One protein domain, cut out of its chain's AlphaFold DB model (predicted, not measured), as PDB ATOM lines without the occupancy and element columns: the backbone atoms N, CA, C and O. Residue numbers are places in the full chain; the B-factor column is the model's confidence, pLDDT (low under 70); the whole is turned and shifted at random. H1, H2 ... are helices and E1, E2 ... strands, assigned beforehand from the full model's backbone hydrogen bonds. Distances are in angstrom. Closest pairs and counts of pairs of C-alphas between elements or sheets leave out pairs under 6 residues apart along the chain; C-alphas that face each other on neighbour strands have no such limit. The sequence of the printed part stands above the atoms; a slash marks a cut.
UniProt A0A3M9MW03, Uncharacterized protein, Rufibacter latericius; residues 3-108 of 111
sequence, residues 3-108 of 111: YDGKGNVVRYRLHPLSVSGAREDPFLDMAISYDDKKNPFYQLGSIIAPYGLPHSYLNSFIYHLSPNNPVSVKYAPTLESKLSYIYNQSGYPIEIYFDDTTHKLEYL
ATOM      1  N   TYR A   3       2.246  -1.976 -54.677       88.69
ATOM      2  CA  TYR A   3       2.102  -2.831 -53.497       88.69
ATOM      3  C   TYR A   3       3.448  -3.093 -52.806       88.69
ATOM      4  O   TYR A   3       4.478  -3.142 -53.479       88.69
ATOM      5  N   ASP A   4       3.443  -3.279 -51.483       91.00
ATOM      6  CA  ASP A   4       4.602  -3.787 -50.734       91.00
ATOM      7  C   ASP A   4       4.696  -5.327 -50.765       91.00
ATOM      8  O   ASP A   4       3.844  -6.024 -51.317       91.00
ATOM      9  N   GLY A   5       5.734  -5.881 -50.126       89.31
ATOM     10  CA  GLY A   5       5.935  -7.332 -50.009       89.31
ATOM     11  C   GLY A   5       4.921  -8.065 -49.115       89.31
ATOM     12  O   GLY A   5       4.963  -9.290 -49.041       89.31
ATOM     13  N   LYS A   6       4.027  -7.341 -48.435       87.38
ATOM     14  CA  LYS A   6       2.935  -7.886 -47.615       87.38
ATOM     15  C   LYS A   6       1.586  -7.815 -48.339       87.38
ATOM     16  O   LYS A   6       0.606  -8.344 -47.827       87.38
ATOM     17  N   GLY A   7       1.535  -7.207 -49.527       85.12
ATOM     18  CA  GLY A   7       0.314  -7.021 -50.310       85.12
ATOM     19  C   GLY A   7      -0.473  -5.758 -49.951       85.12
ATOM     20  O   GLY A   7      -1.623  -5.629 -50.365       85.12
ATOM     21  N   ASN A   8       0.112  -4.819 -49.204       85.00
ATOM     22  CA  ASN A   8      -0.501  -3.521 -48.936       85.00
ATOM     23  C   ASN A   8      -0.320  -2.571 -50.117       85.00
ATOM     24  O   ASN A   8       0.755  -2.529 -50.707       85.00
ATOM     25  N   VAL A   9      -1.335  -1.762 -50.429       85.31
ATOM     26  CA  VAL A   9      -1.273  -0.739 -51.482       85.31
ATOM     27  C   VAL A   9      -0.481   0.463 -50.978       85.31
ATOM     28  O   VAL A   9      -1.028   1.369 -50.368       85.31
ATOM     29  N   VAL A  10       0.812   0.532 -51.266       88.25
ATOM     30  CA  VAL A  10       1.657   1.654 -50.821       88.25
ATOM     31  C   VAL A  10       1.505   2.909 -51.674       88.25
ATOM     32  O   VAL A  10       1.856   4.000 -51.221       88.25
ATOM     33  N   ARG A  11       0.971   2.785 -52.898       87.31
ATOM     34  CA  ARG A  11       0.679   3.947 -53.746       87.31
ATOM     35  C   ARG A  11      -0.540   3.760 -54.634       87.31
ATOM     36  O   ARG A  11      -0.666   2.779 -55.375       87.31
ATOM     37  N   TYR A  12      -1.410   4.758 -54.625       80.38
ATOM     38  CA  TYR A  12      -2.608   4.821 -55.446       80.38
ATOM     39  C   TYR A  12      -2.596   6.106 -56.271       80.38
ATOM     40  O   TYR A  12      -2.670   7.202 -55.724       80.38
ATOM     41  N   ARG A  13      -2.498   5.959 -57.596       81.38
ATOM     42  CA  ARG A  13      -2.551   7.073 -58.546       81.38
ATOM     43  C   ARG A  13      -3.808   6.956 -59.398       81.38
ATOM     44  O   ARG A  13      -3.995   5.920 -60.041       81.38
ATOM     45  N   LEU A  14      -4.632   8.001 -59.420       74.00
ATOM     46  CA  LEU A  14      -5.677   8.175 -60.424       74.00
ATOM     47  C   LEU A  14      -5.259   9.271 -61.392       74.00
ATOM     48  O   LEU A  14      -4.930  10.390 -61.001       74.00
ATOM     49  N   HIS A  15      -5.312   8.923 -62.669       70.19
ATOM     50  CA  HIS A  15      -5.159   9.863 -63.764       70.19
ATOM     51  C   HIS A  15      -6.552  10.225 -64.272       70.19
ATOM     52  O   HIS A  15      -7.423   9.345 -64.300       70.19
ATOM     53  N   PRO A  16      -6.794  11.484 -64.659       64.19
ATOM     54  CA  PRO A  16      -8.034  11.811 -65.332       64.19
ATOM     55  C   PRO A  16      -8.073  11.020 -66.645       64.19
ATOM     56  O   PRO A  16      -7.052  10.831 -67.311       64.19
ATOM     57  N   LEU A  17      -9.251  10.511 -67.009       57.75
ATOM     58  CA  LEU A  17      -9.452   9.974 -68.349       57.75
ATOM     59  C   LEU A  17      -9.442  11.164 -69.306       57.75
ATOM     60  O   LEU A  17     -10.445  11.863 -69.440       57.75
ATOM     61  N   SER A  18      -8.301  11.422 -69.941       57.31
ATOM     62  CA  SER A  18      -8.246  12.429 -70.990       57.31
ATOM     63  C   SER A  18      -9.036  11.923 -72.203       57.31
ATOM     64  O   SER A  18      -8.895  10.776 -72.635       57.31
ATOM     65  N   VAL A  19      -9.862  12.797 -72.781       54.66
ATOM     66  CA  VAL A  19     -10.624  12.515 -74.012       54.66
ATOM     67  C   VAL A  19      -9.680  12.245 -75.199       54.66
ATOM     68  O   VAL A  19     -10.070  11.612 -76.174       54.66
ATOM     69  N   SER A  20      -8.417  12.678 -75.107       67.62
ATOM     70  CA  SER A  20      -7.378  12.480 -76.122       67.62
ATOM     71  C   SER A  20      -6.531  11.214 -75.921       67.62
ATOM     72  O   SER A  20      -5.656  10.944 -76.742       67.62
ATOM     73  N   GLY A  21      -6.748  10.443 -74.849       58.22
ATOM     74  CA  GLY A  21      -5.934   9.268 -74.510       58.22
ATOM     75  C   GLY A  21      -4.511   9.596 -74.033       58.22
ATOM     76  O   GLY A  21      -3.717   8.687 -73.785       58.22
ATOM     77  N   ALA A  22      -4.175  10.880 -73.887       57.62
ATOM     78  CA  ALA A  22      -2.912  11.316 -73.311       57.62
ATOM     79  C   ALA A  22      -2.901  11.036 -71.799       57.62
ATOM     80  O   ALA A  22      -3.863  11.332 -71.092       57.62
ATOM     81  N   ARG A  23      -1.799  10.476 -71.287       55.88
ATOM     82  CA  ARG A  23      -1.582  10.397 -69.837       55.88
ATOM     83  C   ARG A  23      -1.260  11.795 -69.318       55.88
ATOM     84  O   ARG A  23      -0.167  12.295 -69.558       55.88
ATOM     85  N   GLU A  24      -2.217  12.393 -68.626       63.22
ATOM     86  CA  GLU A  24      -2.021  13.622 -67.859       63.22
ATOM     87  C   GLU A  24      -1.420  13.316 -66.478       63.22
ATOM     88  O   GLU A  24      -1.420  12.159 -66.020       63.22
ATOM     89  N   ASP A  25      -0.913  14.358 -65.815       59.38
ATOM     90  CA  ASP A  25      -0.490  14.274 -64.418       59.38
ATOM     91  C   ASP A  25      -1.622  13.682 -63.556       59.38
ATOM     92  O   ASP A  25      -2.804  13.952 -63.799       59.38
ATOM     93  N   PRO A  26      -1.301  12.819 -62.576       60.34
ATOM     94  CA  PRO A  26      -2.325  12.222 -61.734       60.34
ATOM     95  C   PRO A  26      -3.060  13.321 -60.957       60.34
ATOM     96  O   PRO A  26      -2.442  14.061 -60.196       60.34
ATOM     97  N   PHE A  27      -4.388  13.399 -61.103       70.88
ATOM     98  CA  PHE A  27      -5.205  14.311 -60.289       70.88
ATOM     99  C   PHE A  27      -5.286  13.847 -58.828       70.88
ATOM    100  O   PHE A  27      -5.653  14.618 -57.945       70.88
ATOM    101  N   LEU A  28      -4.938  12.582 -58.572       73.38
ATOM    102  CA  LEU A  28      -4.780  12.023 -57.241       73.38
ATOM    103  C   LEU A  28      -3.536  11.135 -57.205       73.38
ATOM    104  O   LEU A  28      -3.470  10.133 -57.914       73.38
ATOM    105  N   ASP A  29      -2.587  11.463 -56.334       81.06
ATOM    106  CA  ASP A  29      -1.455  10.606 -55.988       81.06
ATOM    107  C   ASP A  29      -1.397  10.467 -54.466       81.06
ATOM    108  O   ASP A  29      -1.148  11.442 -53.751       81.06
ATOM    109  N   MET A  30      -1.689   9.258 -53.989       82.12
ATOM    110  CA  MET A  30      -1.683   8.908 -52.575       82.12
ATOM    111  C   MET A  30      -0.567   7.921 -52.285       82.12
ATOM    112  O   MET A  30      -0.521   6.855 -52.899       82.12
ATOM    113  N   ALA A  31       0.270   8.228 -51.299       86.56
ATOM    114  CA  ALA A  31       1.168   7.265 -50.675       86.56
ATOM    115  C   ALA A  31       0.594   6.833 -49.322       86.56
ATOM    116  O   ALA A  31       0.196   7.682 -48.526       86.56
ATOM    117  N   ILE A  32       0.554   5.527 -49.062       85.25
ATOM    118  CA  ILE A  32      -0.060   4.953 -47.860       85.25
ATOM    119  C   ILE A  32       1.001   4.167 -47.093       85.25
ATOM    120  O   ILE A  32       1.757   3.388 -47.672       85.25
ATOM    121  N   SER A  33       1.068   4.392 -45.784       88.81
ATOM    122  CA  SER A  33       1.895   3.618 -44.854       88.81
ATOM    123  C   SER A  33       1.008   2.799 -43.933       88.81
ATOM    124  O   SER A  33      -0.083   3.243 -43.577       88.81
ATOM    125  N   TYR A  34       1.498   1.635 -43.518       87.44
ATOM    126  CA  TYR A  34       0.728   0.637 -42.784       87.44
ATOM    127  C   TYR A  34       1.417   0.242 -41.482       87.44
ATOM    128  O   TYR A  34       2.640   0.343 -41.364       87.44
ATOM    129  N   ASP A  35       0.624  -0.218 -40.522       88.75
ATOM    130  CA  ASP A  35       1.130  -0.987 -39.391       88.75
ATOM    131  C   ASP A  35       1.358  -2.466 -39.768       88.75
ATOM    132  O   ASP A  35       1.185  -2.887 -40.912       88.75
ATOM    133  N   ASP A  36       1.742  -3.275 -38.780       88.12
ATOM    134  CA  ASP A  36       1.882  -4.729 -38.923       88.12
ATOM    135  C   ASP A  36       0.640  -5.506 -38.451       88.12
ATOM    136  O   ASP A  36       0.661  -6.737 -38.361       88.12
ATOM    137  N   LYS A  37      -0.452  -4.814 -38.107       85.94
ATOM    138  CA  LYS A  37      -1.676  -5.442 -37.599       85.94
ATOM    139  C   LYS A  37      -2.615  -5.706 -38.760       85.94
ATOM    140  O   LYS A  37      -2.673  -4.938 -39.713       85.94
ATOM    141  N   LYS A  38      -3.336  -6.825 -38.711       79.81
ATOM    142  CA  LYS A  38      -4.318  -7.129 -39.755       79.81
ATOM    143  C   LYS A  38      -5.421  -6.074 -39.745       79.81
ATOM    144  O   LYS A  38      -5.817  -5.614 -38.674       79.81
ATOM    145  N   ASN A  39      -5.909  -5.753 -40.932       74.69
ATOM    146  CA  ASN A  39      -7.098  -4.951 -41.165       74.69
ATOM    147  C   ASN A  39      -8.301  -5.893 -41.297       74.69
ATOM    148  O   ASN A  39      -8.497  -6.473 -42.369       74.69
ATOM    149  N   PRO A  40      -9.049  -6.162 -40.209       65.31
ATOM    150  CA  PRO A  40     -10.355  -6.795 -40.345       65.31
ATOM    151  C   PRO A  40     -11.285  -5.861 -41.126       65.31
ATOM    152  O   PRO A  40     -11.132  -4.652 -41.068       65.31
ATOM    153  N   PHE A  41     -12.280  -6.390 -41.830       64.00
ATOM    154  CA  PHE A  41     -13.289  -5.522 -42.435       64.00
ATOM    155  C   PHE A  41     -14.072  -4.812 -41.330       64.00
ATOM    156  O   PHE A  41     -14.693  -5.466 -40.487       64.00
ATOM    157  N   TYR A  42     -14.060  -3.485 -41.321       64.81
ATOM    158  CA  TYR A  42     -14.895  -2.707 -40.416       64.81
ATOM    159  C   TYR A  42     -15.626  -1.607 -41.159       64.81
ATOM    160  O   TYR A  42     -15.076  -0.912 -42.015       64.81
ATOM    161  N   GLN A  43     -16.881  -1.426 -40.772       55.97
ATOM    162  CA  GLN A  43     -17.613  -0.218 -41.061       55.97
ATOM    163  C   GLN A  43     -17.102   0.859 -40.107       55.97
ATOM    164  O   GLN A  43     -17.141   0.728 -38.882       55.97
ATOM    165  N   LEU A  44     -16.614   1.953 -40.675       54.34
ATOM    166  CA  LEU A  44     -16.438   3.167 -39.899       54.34
ATOM    167  C   LEU A  44     -17.825   3.723 -39.612       54.34
ATOM    168  O   LEU A  44     -18.503   4.191 -40.530       54.34
ATOM    169  N   GLY A  45     -18.243   3.654 -38.348       46.91
ATOM    170  CA  GLY A  45     -19.472   4.290 -37.898       46.91
ATOM    171  C   GLY A  45     -19.505   5.745 -38.376       46.91
ATOM    172  O   GLY A  45     -18.607   6.528 -38.076       46.91
ATOM    173  N   SER A  46     -20.513   6.078 -39.183       39.44
ATOM    174  CA  SER A  46     -20.899   7.434 -39.609       39.44
ATOM    175  C   SER A  46     -19.799   8.378 -40.139       39.44
ATOM    176  O   SER A  46     -20.018   9.585 -40.151       39.44
ATOM    177  N   ILE A  47     -18.658   7.886 -40.645       44.84
ATOM    178  CA  ILE A  47     -17.738   8.690 -41.496       44.84
ATOM    179  C   ILE A  47     -18.098   8.529 -42.983       44.84
ATOM    180  O   ILE A  47     -17.331   8.850 -43.886       44.84
ATOM    181  N   ILE A  48     -19.297   8.025 -43.274       44.94
ATOM    182  CA  ILE A  48     -19.904   8.185 -44.592       44.94
ATOM    183  C   ILE A  48     -20.527   9.580 -44.569       44.94
ATOM    184  O   ILE A  48     -21.653   9.778 -44.124       44.94
ATOM    185  N   ALA A  49     -19.689  10.559 -44.901       35.78
ATOM    186  CA  ALA A  49     -19.913  11.980 -44.711       35.78
ATOM    187  C   ALA A  49     -21.321  12.456 -45.135       35.78
ATOM    188  O   ALA A  49     -21.788  12.073 -46.210       35.78
ATOM    189  N   PRO A  50     -21.925  13.429 -44.421       33.34
ATOM    190  CA  PRO A  50     -23.063  14.205 -44.930       33.34
ATOM    191  C   PRO A  50     -22.761  14.983 -46.235       33.34
ATOM    192  O   PRO A  50     -23.650  15.644 -46.765       33.34
ATOM    193  N   TYR A  51     -21.534  14.899 -46.775       31.98
ATOM    194  CA  TYR A  51     -21.044  15.669 -47.925       31.98
ATOM    195  C   TYR A  51     -20.524  14.827 -49.111       31.98
ATOM    196  O   TYR A  51     -19.904  15.372 -50.019       31.98
ATOM    197  N   GLY A  52     -20.794  13.516 -49.156       32.03
ATOM    198  CA  GLY A  52     -20.788  12.759 -50.422       32.03
ATOM    199  C   GLY A  52     -19.440  12.495 -51.111       32.03
ATOM    200  O   GLY A  52     -19.439  11.982 -52.228       32.03
ATOM    201  N   LEU A  53     -18.301  12.773 -50.474       34.22
ATOM    202  CA  LEU A  53     -16.997  12.308 -50.951       34.22
ATOM    203  C   LEU A  53     -16.400  11.346 -49.919       34.22
ATOM    204  O   LEU A  53     -16.094  11.779 -48.805       34.22
ATOM    205  N   PRO A  54     -16.236  10.046 -50.237       49.44
ATOM    206  CA  PRO A  54     -15.434   9.173 -49.402       49.44
ATOM    207  C   PRO A  54     -14.015   9.728 -49.430       49.44
ATOM    208  O   PRO A  54     -13.371   9.768 -50.481       49.44
ATOM    209  N   HIS A  55     -13.536  10.189 -48.279       54.72
ATOM    210  CA  HIS A  55     -12.122  10.457 -48.109       54.72
ATOM    211  C   HIS A  55     -11.360   9.204 -48.554       54.72
ATOM    212  O   HIS A  55     -11.555   8.117 -48.019       54.72
ATOM    213  N   SER A  56     -10.548   9.322 -49.597       48.41
ATOM    214  CA  SER A  56     -10.034   8.182 -50.360       48.41
ATOM    215  C   SER A  56      -9.105   7.246 -49.570       48.41
ATOM    216  O   SER A  56      -8.876   6.118 -50.008       48.41
ATOM    217  N   TYR A  57      -8.638   7.645 -48.380       52.59
ATOM    218  CA  TYR A  57      -7.960   6.762 -47.422       52.59
ATOM    219  C   TYR A  57      -8.900   5.732 -46.763       52.59
ATOM    220  O   TYR A  57      -8.452   4.654 -46.362       52.59
ATOM    221  N   LEU A  58     -10.213   6.002 -46.733       55.66
ATOM    222  CA  LEU A  58     -11.236   5.075 -46.239       55.66
ATOM    223  C   LEU A  58     -11.476   3.886 -47.177       55.66
ATOM    224  O   LEU A  58     -12.085   2.895 -46.779       55.66
ATOM    225  N   ASN A  59     -10.968   3.943 -48.411       52.38
ATOM    226  CA  ASN A  59     -11.131   2.865 -49.386       52.38
ATOM    227  C   ASN A  59     -10.496   1.546 -48.924       52.38
ATOM    228  O   ASN A  59     -10.952   0.479 -49.329       52.38
ATOM    229  N   SER A  60      -9.479   1.597 -48.058       52.91
ATOM    230  CA  SER A  60      -8.907   0.393 -47.443       52.91
ATOM    231  C   SER A  60      -9.915  -0.351 -46.556       52.91
ATOM    232  O   SER A  60      -9.866  -1.576 -46.498       52.91
ATOM    233  N   PHE A  61     -10.862   0.370 -45.950       55.25
ATOM    234  CA  PHE A  61     -11.915  -0.180 -45.093       55.25
ATOM    235  C   PHE A  61     -13.170  -0.570 -45.866       55.25
ATOM    236  O   PHE A  61     -13.878  -1.463 -45.435       55.25
ATOM    237  N   ILE A  62     -13.442   0.068 -47.009       51.19
ATOM    238  CA  ILE A  62     -14.637  -0.210 -47.827       51.19
ATOM    239  C   ILE A  62     -14.374  -1.328 -48.852       51.19
ATOM    240  O   ILE A  62     -15.274  -2.110 -49.150       51.19
ATOM    241  N   TYR A  63     -13.150  -1.438 -49.381       54.59
ATOM    242  CA  TYR A  63     -12.851  -2.284 -50.545       54.59
ATOM    243  C   TYR A  63     -11.759  -3.343 -50.327       54.59
ATOM    244  O   TYR A  63     -11.247  -3.877 -51.308       54.59
ATOM    245  N   HIS A  64     -11.391  -3.674 -49.080       64.00
ATOM    246  CA  HIS A  64     -10.355  -4.681 -48.771       64.00
ATOM    247  C   HIS A  64      -9.074  -4.522 -49.614       64.00
ATOM    248  O   HIS A  64      -8.499  -5.487 -50.114       64.00
ATOM    249  N   LEU A  65      -8.618  -3.284 -49.813       68.75
ATOM    250  CA  LEU A  65      -7.487  -3.032 -50.710       68.75
ATOM    251  C   LEU A  65      -6.147  -3.477 -50.117       68.75
ATOM    252  O   LEU A  65      -5.172  -3.606 -50.851       68.75
ATOM    253  N   SER A  66      -6.042  -3.636 -48.797       78.00
ATOM    254  CA  SER A  66      -4.777  -3.939 -48.121       78.00
ATOM    255  C   SER A  66      -4.999  -4.771 -46.861       78.00
ATOM    256  O   SER A  66      -5.961  -4.510 -46.138       78.00
ATOM    257  N   PRO A  67      -4.125  -5.755 -46.580       81.88
ATOM    258  CA  PRO A  67      -4.268  -6.646 -45.434       81.88
ATOM    259  C   PRO A  67      -3.912  -6.008 -44.085       81.88
ATOM    260  O   PRO A  67      -4.268  -6.588 -43.058       81.88
ATOM    261  N   ASN A  68      -3.219  -4.864 -44.058       85.56
ATOM    262  CA  ASN A  68      -2.848  -4.147 -42.834       85.56
ATOM    263  C   ASN A  68      -3.570  -2.801 -42.675       85.56
ATOM    264  O   ASN A  68      -4.147  -2.282 -43.637       85.56
ATOM    265  N   ASN A  69      -3.567  -2.241 -41.458       84.25
ATOM    266  CA  ASN A  69      -4.253  -0.974 -41.193       84.25
ATOM    267  C   ASN A  69      -3.381   0.206 -41.649       84.25
ATOM    268  O   ASN A  69      -2.187   0.243 -41.334       84.25
ATOM    269  N   PRO A  70      -3.940   1.193 -42.367       83.81
ATOM    270  CA  PRO A  70      -3.194   2.382 -42.750       83.81
ATOM    271  C   PRO A  70      -2.932   3.266 -41.525       83.81
ATOM    272  O   PRO A  70      -3.845   3.539 -40.754       83.81
ATOM    273  N   VAL A  71      -1.708   3.764 -41.365       87.50
ATOM    274  CA  VAL A  71      -1.309   4.693 -40.285       87.50
ATOM    275  C   VAL A  71      -0.984   6.097 -40.794       87.50
ATOM    276  O   VAL A  71      -0.959   7.056 -40.025       87.50
ATOM    277  N   SER A  72      -0.733   6.243 -42.093       85.81
ATOM    278  CA  SER A  72      -0.543   7.545 -42.733       85.81
ATOM    279  C   SER A  72      -0.965   7.480 -44.193       85.81
ATOM    280  O   SER A  72      -0.684   6.493 -44.878       85.81
ATOM    281  N   VAL A  73      -1.619   8.540 -44.664       83.62
ATOM    282  CA  VAL A  73      -1.910   8.767 -46.079       83.62
ATOM    283  C   VAL A  73      -1.425  10.152 -46.471       83.62
ATOM    284  O   VAL A  73      -1.855  11.156 -45.907       83.62
ATOM    285  N   LYS A  74      -0.523  10.203 -47.453       84.94
ATOM    286  CA  LYS A  74       0.045  11.433 -48.007       84.94
ATOM    287  C   LYS A  74      -0.512  11.687 -49.394       84.94
ATOM    288  O   LYS A  74      -0.331  10.864 -50.287       84.94
ATOM    289  N   TYR A  75      -1.121  12.847 -49.567       78.44
ATOM    290  CA  TYR A  75      -1.601  13.379 -50.830       78.44
ATOM    291  C   TYR A  75      -0.572  14.351 -51.389       78.44
ATOM    292  O   TYR A  75      -0.164  15.302 -50.714       78.44
ATOM    293  N   ALA A  76      -0.178  14.149 -52.642       71.12
ATOM    294  CA  ALA A  76       0.604  15.161 -53.332       71.12
ATOM    295  C   ALA A  76      -0.237  16.449 -53.516       71.12
ATOM    296  O   ALA A  76      -1.397  16.354 -53.919       71.12
ATOM    297  N   PRO A  77       0.322  17.649 -53.258       60.59
ATOM    298  CA  PRO A  77       1.710  17.891 -52.859       60.59
ATOM    299  C   PRO A  77       1.978  17.964 -51.340       60.59
ATOM    300  O   PRO A  77       3.146  17.881 -50.968       60.59
ATOM    301  N   THR A  78       0.987  18.142 -50.454       68.44
ATOM    302  CA  THR A  78       1.280  18.527 -49.048       68.44
ATOM    303  C   THR A  78       0.348  18.007 -47.955       68.44
ATOM    304  O   THR A  78       0.649  18.227 -46.782       68.44
ATOM    305  N   LEU A  79      -0.779  17.365 -48.270       81.31
ATOM    306  CA  LEU A  79      -1.725  16.954 -47.227       81.31
ATOM    307  C   LEU A  79      -1.338  15.570 -46.692       81.31
ATOM    308  O   LEU A  79      -1.296  14.605 -47.447       81.31
ATOM    309  N   GLU A  80      -1.054  15.469 -45.396       82.88
ATOM    310  CA  GLU A  80      -0.836  14.194 -44.711       82.88
ATOM    311  C   GLU A  80      -1.892  14.001 -43.630       82.88
ATOM    312  O   GLU A  80      -2.039  14.824 -42.731       82.88
ATOM    313  N   SER A  81      -2.562  12.863 -43.705       78.50
ATOM    314  CA  SER A  81      -3.492  12.365 -42.707       78.50
ATOM    315  C   SER A  81      -2.811  11.267 -41.905       78.50
ATOM    316  O   SER A  81      -2.263  10.330 -42.489       78.50
ATOM    317  N   LYS A  82      -2.849  11.358 -40.574       83.56
ATOM    318  CA  LYS A  82      -2.317  10.323 -39.678       83.56
ATOM    319  C   LYS A  82      -3.458   9.611 -38.978       83.56
ATOM    320  O   LYS A  82      -4.411  10.248 -38.542       83.56
ATOM    321  N   LEU A  83      -3.331   8.295 -38.869       84.06
ATOM    322  CA  LEU A  83      -4.306   7.439 -38.216       84.06
ATOM    323  C   LEU A  83      -3.608   6.672 -37.099       84.06
ATOM    324  O   LEU A  83      -2.499   6.163 -37.274       84.06
ATOM    325  N   SER A  84      -4.262   6.580 -35.951       86.88
ATOM    326  CA  SER A  84      -3.834   5.712 -34.858       86.88
ATOM    327  C   SER A  84      -5.012   4.899 -34.352       86.88
ATOM    328  O   SER A  84      -6.165   5.285 -34.521       86.88
ATOM    329  N   TYR A  85      -4.724   3.748 -33.754       86.25
ATOM    330  CA  TYR A  85      -5.743   2.770 -33.391       86.25
ATOM    331  C   TYR A  85      -5.591   2.344 -31.937       86.25
ATOM    332  O   TYR A  85      -4.471   2.179 -31.442       86.25
ATOM    333  N   ILE A  86      -6.720   2.088 -31.281       89.69
ATOM    334  CA  ILE A  86      -6.769   1.291 -30.053       89.69
ATOM    335  C   ILE A  86      -7.149  -0.127 -30.438       89.69
ATOM    336  O   ILE A  86      -8.135  -0.332 -31.139       89.69
ATOM    337  N   TYR A  87      -6.398  -1.108 -29.942       87.00
ATOM    338  CA  TYR A  87      -6.685  -2.522 -30.168       87.00
ATOM    339  C   TYR A  87      -7.212  -3.169 -28.892       87.00
ATOM    340  O   TYR A  87      -6.776  -2.844 -27.788       87.00
ATOM    341  N   ASN A  88      -8.124  -4.124 -29.047       86.25
ATOM    342  CA  ASN A  88      -8.514  -5.003 -27.951       86.25
ATOM    343  C   ASN A  88      -7.426  -6.057 -27.657       86.25
ATOM    344  O   ASN A  88      -6.417  -6.167 -28.357       86.25
ATOM    345  N   GLN A  89      -7.650  -6.873 -26.625       87.75
ATOM    346  CA  GLN A  89      -6.714  -7.927 -26.208       87.75
ATOM    347  C   GLN A  89      -6.466  -8.992 -27.292       87.75
ATOM    348  O   GLN A  89      -5.408  -9.615 -27.306       87.75
ATOM    349  N   SER A  90      -7.406  -9.165 -28.223       83.25
ATOM    350  CA  SER A  90      -7.291 -10.079 -29.366       83.25
ATOM    351  C   SER A  90      -6.539  -9.466 -30.554       83.25
ATOM    352  O   SER A  90      -6.362 -10.125 -31.576       83.25
ATOM    353  N   GLY A  91      -6.087  -8.213 -30.437       82.50
ATOM    354  CA  GLY A  91      -5.328  -7.513 -31.470       82.50
ATOM    355  C   GLY A  91      -6.176  -6.920 -32.595       82.50
ATOM    356  O   GLY A  91      -5.605  -6.544 -33.617       82.50
ATOM    357  N   TYR A  92      -7.497  -6.815 -32.421       81.94
ATOM    358  CA  TYR A  92      -8.381  -6.158 -33.386       81.94
ATOM    359  C   TYR A  92      -8.567  -4.671 -33.045       81.94
ATOM    360  O   TYR A  92      -8.746  -4.354 -31.863       81.94
ATOM    361  N   PRO A  93      -8.525  -3.761 -34.038       84.00
ATOM    362  CA  PRO A  93      -8.698  -2.330 -33.811       84.00
ATOM    363  C   PRO A  93     -10.156  -2.031 -33.448       84.00
ATOM    364  O   PRO A  93     -11.050  -2.370 -34.215       84.00
ATOM    365  N   ILE A  94     -10.405  -1.425 -32.289       84.94
ATOM    366  CA  ILE A  94     -11.749  -1.095 -31.775       84.94
ATOM    367  C   ILE A  94     -12.068   0.402 -31.850       84.94
ATOM    368  O   ILE A  94     -13.237   0.783 -31.888       84.94
ATOM    369  N   GLU A  95     -11.040   1.246 -31.903       86.44
ATOM    370  CA  GLU A  95     -11.167   2.687 -32.113       86.44
ATOM    371  C   GLU A  95     -10.095   3.161 -33.089       86.44
ATOM    372  O   GLU A  95      -9.000   2.591 -33.143       86.44
ATOM    373  N   ILE A  96     -10.414   4.217 -33.829       83.19
ATOM    374  CA  ILE A  96      -9.488   4.942 -34.694       83.19
ATOM    375  C   ILE A  96      -9.510   6.428 -34.330       83.19
ATOM    376  O   ILE A  96     -10.580   7.015 -34.160       83.19
ATOM    377  N   TYR A  97      -8.331   7.033 -34.230       83.88
ATOM    378  CA  TYR A  97      -8.163   8.476 -34.133       83.88
ATOM    379  C   TYR A  97      -7.695   9.016 -35.474       83.88
ATOM    380  O   TYR A  97      -6.723   8.521 -36.051       83.88
ATOM    381  N   PHE A  98      -8.392  10.036 -35.953       75.38
ATOM    382  CA  PHE A  98      -8.134  10.683 -37.226       75.38
ATOM    383  C   PHE A  98      -8.597  12.144 -37.154       75.38
ATOM    384  O   PHE A  98      -9.718  12.390 -36.716       75.38
ATOM    385  N   ASP A  99      -7.742  13.091 -37.563       69.06
ATOM    386  CA  ASP A  99      -8.014  14.541 -37.581       69.06
ATOM    387  C   ASP A  99      -8.780  15.026 -36.331       69.06
ATOM    388  O   ASP A  99      -9.907  15.520 -36.398       69.06
ATOM    389  N   ASP A 100      -8.173  14.788 -35.162       72.44
ATOM    390  CA  ASP A 100      -8.680  15.120 -33.820       72.44
ATOM    391  C   ASP A 100     -10.010  14.458 -33.414       72.44
ATOM    392  O   ASP A 100     -10.547  14.722 -32.336       72.44
ATOM    393  N   THR A 101     -10.525  13.539 -34.230       74.12
ATOM    394  CA  THR A 101     -11.775  12.825 -33.979       74.12
ATOM    395  C   THR A 101     -11.507  11.359 -33.652       74.12
ATOM    396  O   THR A 101     -10.664  10.703 -34.260       74.12
ATOM    397  N   THR A 102     -12.232  10.832 -32.663       82.06
ATOM    398  CA  THR A 102     -12.219   9.402 -32.321       82.06
ATOM    399  C   THR A 102     -13.468   8.738 -32.871       82.06
ATOM    400  O   THR A 102     -14.579   9.209 -32.621       82.06
ATOM    401  N   HIS A 103     -13.304   7.615 -33.559       77.75
ATOM    402  CA  HIS A 103     -14.409   6.821 -34.077       77.75
ATOM    403  C   HIS A 103     -14.334   5.396 -33.545       77.75
ATOM    404  O   HIS A 103     -13.272   4.773 -33.549       77.75
ATOM    405  N   LYS A 104     -15.482   4.872 -33.110       81.00
ATOM    406  CA  LYS A 104     -15.617   3.458 -32.757       81.00
ATOM    407  C   LYS A 104     -15.791   2.636 -34.025       81.00
ATOM    408  O   LYS A 104     -16.511   3.044 -34.937       81.00
ATOM    409  N   LEU A 105     -15.108   1.500 -34.072       76.69
ATOM    410  CA  LEU A 105     -15.150   0.591 -35.208       76.69
ATOM    411  C   LEU A 105     -16.227  -0.466 -34.985       76.69
ATOM    412  O   LEU A 105     -16.274  -1.105 -33.933       76.69
ATOM    413  N   GLU A 106     -17.076  -0.651 -35.991       72.69
ATOM    414  CA  GLU A 106     -18.089  -1.702 -36.022       72.69
ATOM    415  C   GLU A 106     -17.650  -2.742 -37.050       72.69
ATOM    416  O   GLU A 106     -17.489  -2.444 -38.235       72.69
ATOM    417  N   TYR A 107     -17.389  -3.967 -36.601       70.19
ATOM    418  CA  TYR A 107     -16.960  -5.029 -37.504       70.19
ATOM    419  C   TYR A 107     -18.143  -5.506 -38.327       70.19
ATOM    420  O   TYR A 107     -19.206  -5.818 -37.790       70.19
ATOM    421  N   LEU A 108     -17.932  -5.596 -39.633       63.53
ATOM    422  CA  LEU A 108     -18.900  -6.222 -40.514       63.53
ATOM    423  C   LEU A 108     -18.741  -7.731 -40.340       63.53
ATOM    424  O   LEU A 108     -17.650  -8.266 -40.550       63.53
TER     425      LEU A 108
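Overview. This is residues 3 to 108 of the 111 residues of an uncharacterized protein of Rufibacter latericius (UniProt A0A3M9MW03). One strongly twisted sheet of seven strands curls like part of a barrel round the short helix H1, and stays open between its edge strands E1 and E3. The long link of residues 15 to 27 reaches far from this body. The printed part has 106 residues, in the order E1 E2 E3 H1 E4 E5 E6 E7, mostly strand; the sheet runs E1 E2 E4 E5 E6 E7 E3, all antiparallel. It is compact, with a radius of gyration of the C-alphas of 15.0 A and spans of 53 by 36 by 26 A.

Along the chain. Find C-alpha 9 at (-1.273, -0.739, -51.482), where E1, residues 9 to 14, begins. In the order of the sheet, E1 is followed by E2, residues 28 to 38, 25.9 A long; E4, residues 68 to 75, 19.3 A; E5, residues 79 to 87, 26.4 A; E6, residues 93 to 98; E7, residues 101 to 107, with C-alpha 107 at (-16.960, -5.029, -37.504); and E3, residues 42 to 44. H1, residues 56 to 62, measures 9.9 A.

Arrangement. Look for N to O pairs within hydrogen-bond range: N 12 and O 30, 2.9 A, in the hairpin E1 and E2; N 33 and O 72, 2.9 A, between E2 and E4. The meander E4 E5 E6 E7, each strand the antiparallel neighbour of the one before, has N 73 and O 81, 2.9 A; N 86 and O 95, 3.0 A; N 96 and O 103, 2.9 A. E7 and E3 are antiparallel neighbours, with N 43 and O 106 within hydrogen-bond range at 2.8 A. E2 bends by 78 degrees at residue 35. H1 is on the sheet; its closest C-alphas to E4 are Tyr 57 and Val 73, 6.5 A. In H1, 1 of 3 O i to N i+4 pairs and 3 of 4 O i to N i+3 pairs are within range.

Size, cuts and confidence. The farthest C-alphas, Ser 20 and Gln 89, are 53.9 A apart. The printed part has no cut. The links E1 to E2 and E3 to H1 are long. Confidence is under 70 at 41 residues, among them 16 to 26 and 40 to 65.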